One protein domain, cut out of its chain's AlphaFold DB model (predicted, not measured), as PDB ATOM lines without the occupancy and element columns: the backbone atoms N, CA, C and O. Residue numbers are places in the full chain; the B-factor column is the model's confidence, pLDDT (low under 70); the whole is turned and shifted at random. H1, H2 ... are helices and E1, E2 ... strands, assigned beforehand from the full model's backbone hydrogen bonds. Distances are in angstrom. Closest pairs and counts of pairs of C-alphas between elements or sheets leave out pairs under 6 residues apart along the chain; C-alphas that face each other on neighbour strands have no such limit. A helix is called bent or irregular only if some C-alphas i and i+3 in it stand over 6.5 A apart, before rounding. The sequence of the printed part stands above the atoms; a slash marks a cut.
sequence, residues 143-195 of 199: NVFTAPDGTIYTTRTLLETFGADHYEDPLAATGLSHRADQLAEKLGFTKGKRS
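Overview. This is residues 143 to 195 of the 199 residues of an uncharacterized protein of marine sediment metagenome (UniProt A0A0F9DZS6). A small wall of three strands, E2, E1 and E3, has two helices packed over one face, while its other face is bare. H2 runs along the strands over E1 and E3, H1 stands up from the sheet over E2, and the link between the two helices loops round at the end away from the sheet. The printed part has 53 residues, with three named strands and two named helices along the chain as E1, E2, H1, H2, E3; the sheet order is E2, E1, E3, antiparallel throughout, and the class is mixed, helices and strands. The whole is compact and rounded, with a radius of gyration of the C-alphas of 10.1 A and spans of 27 by 22 by 14 A.

Arrangement. In the sheet, E1, residues 143 to 146, is the inner strand, and E2, residues 152 to 154, and E3, residues 190 to 194, are the edge strands. E1 and E3 are antiparallel at 133 degrees, with N 146 and O 190 within hydrogen-bond range at 2.8 A. E1 and E2 form a hairpin, antiparallel at 150 degrees, with N 153 and O 145 within range at 2.8 A. H2, residues 176 to 187, is on the sheet at a height of 9.2 A, at 15 degrees to E1 on the local plane; its closest C-alphas to E1 are those of Ala 184 and Phe 145, 6.8 A apart. H1, residues 155 to 165, is on the same face at a height of 9.7 A, and its line rises 64 degrees out of the local plane. These two helices touch, with the C-alphas of Thr 155 and Ala 180 closest at 5.6 A, and they run the same way at a steep tilt of 60 degrees. E2, H1, H2 and E3 form a split strand-helix-strand unit, two strands that follow each other among the strands of one sheet with helices between them in the chain and E1 between them in the sheet, and its crossover is right-handed. In H2 every O i to N i+4 pair is within hydrogen-bond range; in H1 it is 5 of 7.

Along the chain. E1 begins with C-alpha 143 at (56.370, -19.366, 108.915) and is 10.2 A long. H1 is 15.8 A long and irregular, with C-alphas 161 and 164 7.5 A apart. H2, 16.2 A long, begins with C-alpha 176 at (58.093, -29.171, 104.304). E3, 12.6 A long, ends with C-alpha 194 at (54.135, -13.129, 109.456).

Size, cuts and confidence. The two C-alphas farthest apart are those of Glu 168 and Ser 195, at 31.0 A. The printed part has no cut. The link from H1 to H2, 10 residues, is short, and the other links are tight. The mean pLDDT of the printed part is 77.6; residues 143, 150, 170, 173 to 175 and 193 to 195 are under 70.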
ATOM      1  N   ASN A 143      54.950 -19.348 108.581       68.69
ATOM      2  CA  ASN A 143      56.370 -19.366 108.915       68.69
ATOM      3  C   ASN A 143      57.130 -18.637 107.803       68.69
ATOM      4  O   ASN A 143      56.934 -18.920 106.616       68.69
ATOM      5  N   VAL A 144      57.974 -17.698 108.207       78.81
ATOM      6  CA  VAL A 144      58.878 -16.965 107.325       78.81
ATOM      7  C   VAL A 144      60.302 -17.105 107.841       78.81
ATOM      8  O   VAL A 144      60.514 -17.283 109.040       78.81
ATOM      9  N   PHE A 145      61.264 -17.034 106.934       77.00
ATOM     10  CA  PHE A 145      62.685 -17.159 107.217       77.00
ATOM     11  C   PHE A 145      63.393 -15.929 106.670       77.00
ATOM     12  O   PHE A 145      63.254 -15.619 105.489       77.00
ATOM     13  N   THR A 146      64.108 -15.221 107.532       78.94
ATOM     14  CA  THR A 146      64.812 -13.986 107.194       78.94
ATOM     15  C   THR A 146      66.299 -14.277 107.069       78.94
ATOM     16  O   THR A 146      66.917 -14.750 108.023       78.94
ATOM     17  N   ALA A 147      66.858 -14.014 105.896       77.69
ATOM     18  CA  ALA A 147      68.283 -14.123 105.631       77.69
ATOM     19  C   ALA A 147      69.075 -12.993 106.329       77.69
ATOM     20  O   ALA A 147      68.484 -11.983 106.724       77.69
ATOM     21  N   PRO A 148      70.407 -13.125 106.485       75.69
ATOM     22  CA  PRO A 148      71.247 -12.098 107.117       75.69
ATOM     23  C   PRO A 148      71.221 -10.726 106.424       75.69
ATOM     24  O   PRO A 148      71.470  -9.709 107.063       75.69
ATOM     25  N   ASP A 149      70.900 -10.692 105.130       74.88
ATOM     26  CA  ASP A 149      70.718  -9.476 104.328       74.88
ATOM     27  C   ASP A 149      69.331  -8.820 104.518       74.88
ATOM     28  O   ASP A 149      69.052  -7.768 103.945       74.88
ATOM     29  N   GLY A 150      68.457  -9.431 105.326       69.25
ATOM     30  CA  GLY A 150      67.091  -8.981 105.582       69.25
ATOM     31  C   GLY A 150      66.040  -9.531 104.611       69.25
ATOM     32  O   GLY A 150      64.849  -9.274 104.811       69.25
ATOM     33  N   THR A 151      66.426 -10.311 103.595       76.00
ATOM     34  CA  THR A 151      65.489 -10.891 102.621       76.00
ATOM     35  C   THR A 151      64.592 -11.942 103.283       76.00
ATOM     36  O   THR A 151      65.058 -12.788 104.046       76.00
ATOM     37  N   ILE A 152      63.282 -11.905 103.005       75.44
ATOM     38  CA  ILE A 152      62.285 -12.777 103.649       75.44
ATOM     39  C   ILE A 152      61.790 -13.853 102.680       75.44
ATOM     40  O   ILE A 152      61.244 -13.548 101.622       75.44
ATOM     41  N   TYR A 153      61.864 -15.111 103.108       72.06
ATOM     42  CA  TYR A 153      61.405 -16.282 102.367       72.06
ATOM     43  C   TYR A 153      60.254 -16.978 103.091       72.06
ATOM     44  O   TYR A 153      60.236 -17.095 104.316       72.06
ATOM     45  N   THR A 154      59.284 -17.495 102.336       78.00
ATOM     46  CA  THR A 154      58.316 -18.457 102.889       78.00
ATOM     47  C   THR A 154      58.923 -19.859 102.910       78.00
ATOM     48  O   THR A 154      59.870 -20.124 102.177       78.00
ATOM     49  N   THR A 155      58.354 -20.785 103.691       77.69
ATOM     50  CA  THR A 155      58.770 -22.205 103.727       77.69
ATOM     51  C   THR A 155      59.006 -22.805 102.343       77.69
ATOM     52  O   THR A 155      60.025 -23.448 102.120       77.69
ATOM     53  N   ARG A 156      58.076 -22.579 101.409       77.56
ATOM     54  CA  ARG A 156      58.167 -23.134 100.059       77.56
ATOM     55  C   ARG A 156      59.259 -22.446  99.242       77.56
ATOM     56  O   ARG A 156      60.095 -23.131  98.677       77.56
ATOM     57  N   THR A 157      59.298 -21.114  99.260       78.00
ATOM     58  CA  THR A 157      60.289 -20.329  98.506       78.00
ATOM     59  C   THR A 157      61.716 -20.599  98.980       78.00
ATOM     60  O   THR A 157      62.624 -20.671  98.161       78.00
ATOM     61  N   LEU A 158      61.924 -20.791 100.288       80.81
ATOM     62  CA  LEU A 158      63.227 -21.152 100.850       80.81
ATOM     63  C   LEU A 158      63.710 -22.502 100.296       80.81
ATOM     64  O   LEU A 158      64.848 -22.614  99.853       80.81
ATOM     65  N   LEU A 159      62.835 -23.511 100.283       82.81
ATOM     66  CA  LEU A 159      63.149 -24.844  99.762       82.81
ATOM     67  C   LEU A 159      63.300 -24.864  98.237       82.81
ATOM     68  O   LEU A 159      64.137 -25.593  97.725       82.81
ATOM     69  N   GLU A 160      62.539 -24.054  97.505       83.12
ATOM     70  CA  GLU A 160      62.701 -23.908  96.051       83.12
ATOM     71  C   GLU A 160      64.025 -23.229  95.690       83.12
ATOM     72  O   GLU A 160      64.662 -23.614  94.717       83.12
ATOM     73  N   THR A 161      64.452 -22.243  96.485       82.38
ATOM     74  CA  THR A 161      65.644 -21.434  96.186       82.38
ATOM     75  C   THR A 161      66.930 -22.114  96.642       82.38
ATOM     76  O   THR A 161      67.928 -22.068  95.936       82.38
ATOM     77  N   PHE A 162      66.908 -22.744  97.819       84.81
ATOM     78  CA  PHE A 162      68.105 -23.301  98.445       84.81
ATOM     79  C   PHE A 162      68.004 -24.805  98.700       84.81
ATOM     80  O   PHE A 162      68.976 -25.412  99.103       84.81
ATOM     81  N   GLY A 163      66.848 -25.446  98.520       83.38
ATOM     82  CA  GLY A 163      66.664 -26.842  98.931       83.38
ATOM     83  C   GLY A 163      67.301 -27.873  98.000       83.38
ATOM     84  O   GLY A 163      67.597 -28.970  98.470       83.38
ATOM     85  N   ALA A 164      67.530 -27.540  96.727       83.50
ATOM     86  CA  ALA A 164      68.061 -28.476  95.729       83.50
ATOM     87  C   ALA A 164      69.471 -28.994  96.072       83.50
ATOM     88  O   ALA A 164      69.774 -30.153  95.814       83.50
ATOM     89  N   ASP A 165      70.294 -28.175  96.733       81.62
ATOM     90  CA  ASP A 165      71.656 -28.554  97.137       81.62
ATOM     91  C   ASP A 165      71.696 -29.370  98.444       81.62
ATOM     92  O   ASP A 165      72.748 -29.857  98.860       81.62
ATOM     93  N   HIS A 166      70.554 -29.520  99.122       81.75
ATOM     94  CA  HIS A 166      70.472 -30.122 100.455       81.75
ATOM     95  C   HIS A 166      69.503 -31.307 100.554       81.75
ATOM     96  O   HIS A 166      69.585 -32.068 101.523       81.75
ATOM     97  N   TYR A 167      68.596 -31.476  99.590       82.56
ATOM     98  CA  TYR A 167      67.597 -32.541  99.559       82.56
ATOM     99  C   TYR A 167      67.392 -33.046  98.123       82.56
ATOM    100  O   TYR A 167      67.250 -32.241  97.211       82.56
ATOM    101  N   GLU A 168      67.286 -34.368  97.936       79.12
ATOM    102  CA  GLU A 168      66.994 -34.974  96.618       79.12
ATOM    103  C   GLU A 168      65.612 -34.574  96.067       79.12
ATOM    104  O   GLU A 168      65.448 -34.394  94.865       79.12
ATOM    105  N   ASP A 169      64.623 -34.395  96.949       79.38
ATOM    106  CA  ASP A 169      63.318 -33.809  96.622       79.38
ATOM    107  C   ASP A 169      62.958 -32.761  97.685       79.38
ATOM    108  O   ASP A 169      62.406 -33.112  98.737       79.38
ATOM    109  N   PRO A 170      63.275 -31.473  97.465       65.62
ATOM    110  CA  PRO A 170      63.045 -30.419  98.448       65.62
ATOM    111  C   PRO A 170      61.558 -30.121  98.682       65.62
ATOM    112  O   PRO A 170      61.222 -29.535  99.712       65.62
ATOM    113  N   LEU A 171      60.662 -30.551  97.785       75.56
ATOM    114  CA  LEU A 171      59.232 -30.228  97.819       75.56
ATOM    115  C   LEU A 171      58.319 -31.404  98.189       75.56
ATOM    116  O   LEU A 171      57.094 -31.251  98.137       75.56
ATOM    117  N   ALA A 172      58.880 -32.541  98.614       76.19
ATOM    118  CA  ALA A 172      58.092 -33.684  99.068       76.19
ATOM    119  C   ALA A 172      57.007 -33.257 100.080       76.19
ATOM    120  O   ALA A 172      57.273 -32.550 101.056       76.19
ATOM    121  N   ALA A 173      55.765 -33.695  99.846       55.03
ATOM    122  CA  ALA A 173      54.573 -33.185 100.534       55.03
ATOM    123  C   ALA A 173      54.590 -33.370 102.067       55.03
ATOM    124  O   ALA A 173      53.904 -32.646 102.794       55.03
ATOM    125  N   THR A 174      55.370 -34.322 102.580       64.81
ATOM    126  CA  THR A 174      55.520 -34.586 104.012       64.81
ATOM    127  C   THR A 174      56.735 -33.858 104.590       64.81
ATOM    128  O   THR A 174      57.878 -34.087 104.207       64.81
ATOM    129  N   GLY A 175      56.495 -32.995 105.584       69.12
ATOM    130  CA  GLY A 175      57.570 -32.405 106.393       69.12
ATOM    131  C   GLY A 175      58.223 -31.134 105.837       69.12
ATOM    132  O   GLY A 175      59.276 -30.750 106.340       69.12
ATOM    133  N   LEU A 176      57.600 -30.441 104.874       75.88
ATOM    134  CA  LEU A 176      58.093 -29.171 104.304       75.88
ATOM    135  C   LEU A 176      58.557 -28.163 105.370       75.88
ATOM    136  O   LEU A 176      59.670 -27.652 105.301       75.88
ATOM    137  N   SER A 177      57.735 -27.907 106.391       76.88
ATOM    138  CA  SER A 177      58.081 -26.957 107.458       76.88
ATOM    139  C   SER A 177      59.332 -27.366 108.235       76.88
ATOM    140  O   SER A 177      60.166 -26.520 108.525       76.88
ATOM    141  N   HIS A 178      59.481 -28.658 108.530       81.44
ATOM    142  CA  HIS A 178      60.632 -29.180 109.266       81.44
ATOM    143  C   HIS A 178      61.916 -29.108 108.430       81.44
ATOM    144  O   HIS A 178      62.968 -28.732 108.935       81.44
ATOM    145  N   ARG A 179      61.834 -29.408 107.130       82.06
ATOM    146  CA  ARG A 179      62.976 -29.293 106.209       82.06
ATOM    147  C   ARG A 179      63.414 -27.847 106.010       82.06
ATOM    148  O   ARG A 179      64.611 -27.579 105.957       82.06
ATOM    149  N   ALA A 180      62.460 -26.923 105.925       81.81
ATOM    150  CA  ALA A 180      62.760 -25.499 105.855       81.81
ATOM    151  C   ALA A 180      63.407 -24.993 107.150       81.81
ATOM    152  O   ALA A 180      64.339 -24.206 107.074       81.81
ATOM    153  N   ASP A 181      62.975 -25.486 108.317       81.94
ATOM    154  CA  ASP A 181      63.602 -25.153 109.602       81.94
ATOM    155  C   ASP A 181      65.067 -25.622 109.653       81.94
ATOM    156  O   ASP A 181      65.954 -24.833 109.968       81.94
ATOM    157  N   GLN A 182      65.335 -26.871 109.261       87.00
ATOM    158  CA  GLN A 182      66.698 -27.418 109.201       87.00
ATOM    159  C   GLN A 182      67.590 -26.686 108.191       87.00
ATOM    160  O   GLN A 182      68.784 -26.505 108.421       87.00
ATOM    161  N   LEU A 183      67.022 -26.289 107.051       87.62
ATOM    162  CA  LEU A 183      67.739 -25.541 106.023       87.62
ATOM    163  C   LEU A 183      68.040 -24.114 106.489       87.62
ATOM    164  O   LEU A 183      69.157 -23.637 106.319       87.62
ATOM    165  N   ALA A 184      67.076 -23.459 107.134       86.12
ATOM    166  CA  ALA A 184      67.253 -22.134 107.708       86.12
ATOM    167  C   ALA A 184      68.353 -22.118 108.777       86.12
ATOM    168  O   ALA A 184      69.198 -21.228 108.752       86.12
ATOM    169  N   GLU A 185      68.396 -23.118 109.660       87.75
ATOM    170  CA  GLU A 185      69.454 -23.247 110.669       87.75
ATOM    171  C   GLU A 185      70.845 -23.377 110.027       87.75
ATOM    172  O   GLU A 185      71.776 -22.680 110.425       87.75
ATOM    173  N   LYS A 186      70.977 -24.196 108.974       87.19
ATOM    174  CA  LYS A 186      72.242 -24.366 108.234       87.19
ATOM    175  C   LYS A 186      72.702 -23.097 107.518       87.19
ATOM    176  O   LYS A 186      73.900 -22.849 107.442       87.19
ATOM    177  N   LEU A 187      71.764 -22.320 106.979       85.50
ATOM    178  CA  LEU A 187      72.052 -21.103 106.216       85.50
ATOM    179  C   LEU A 187      72.140 -19.844 107.097       85.50
ATOM    180  O   LEU A 187      72.401 -18.757 106.585       85.50
ATOM    181  N   GLY A 188      71.916 -19.967 108.410       86.88
ATOM    182  CA  GLY A 188      71.932 -18.840 109.347       86.88
ATOM    183  C   GLY A 188      70.713 -17.917 109.235       86.88
ATOM    184  O   GLY A 188      70.801 -16.730 109.542       86.88
ATOM    185  N   PHE A 189      69.575 -18.431 108.767       84.06
ATOM    186  CA  PHE A 189      68.345 -17.659 108.611       84.06
ATOM    187  C   PHE A 189      67.577 -17.630 109.933       84.06
ATOM    188  O   PHE A 189      67.483 -18.623 110.655       84.06
ATOM    189  N   THR A 190      66.949 -16.497 110.229       83.94
ATOM    190  CA  THR A 190      66.129 -16.328 111.430       83.94
ATOM    191  C   THR A 190      64.677 -16.683 111.134       83.94
ATOM    192  O   THR A 190      64.068 -16.144 110.210       83.94
ATOM    193  N   LYS A 191      64.088 -17.580 111.929       79.44
ATOM    194  CA  LYS A 191      62.681 -17.967 111.791       79.44
ATOM    195  C   LYS A 191      61.756 -16.949 112.458       79.44
ATOM    196  O   LYS A 191      61.921 -16.615 113.627       79.44
ATOM    197  N   GLY A 192      60.722 -16.535 111.736       74.44
ATOM    198  CA  GLY A 192      59.665 -15.657 112.220       74.44
ATOM    199  C   GLY A 192      58.268 -16.144 111.836       74.44
ATOM    200  O   GLY A 192      58.082 -17.150 111.146       74.44
ATOM    201  N   LYS A 193      57.258 -15.397 112.282       67.75
ATOM    202  CA  LYS A 193      55.865 -15.555 111.849       67.75
ATOM    203  C   LYS A 193      55.389 -14.241 111.258       67.75
ATOM    204  O   LYS A 193      55.530 -13.204 111.900       67.75
ATOM    205  N   ARG A 194      54.789 -14.291 110.068       57.22
ATOM    206  CA  ARG A 194      54.135 -13.129 109.456       57.22
ATOM    207  C   ARG A 194      52.629 -13.356 109.433       57.22
ATOM    208  O   ARG A 194      52.168 -14.422 109.011       57.22
ATOM    209  N   SER A 195      51.868 -12.383 109.925       49.62
ATOM    210  CA  SER A 195      50.414 -12.340 109.760       49.62
ATOM    211  C   SER A 195      50.071 -12.287 108.275       49.62
ATOM    212  O   SER A 195      50.726 -11.586 107.504       49.62
TER     213      SER A 195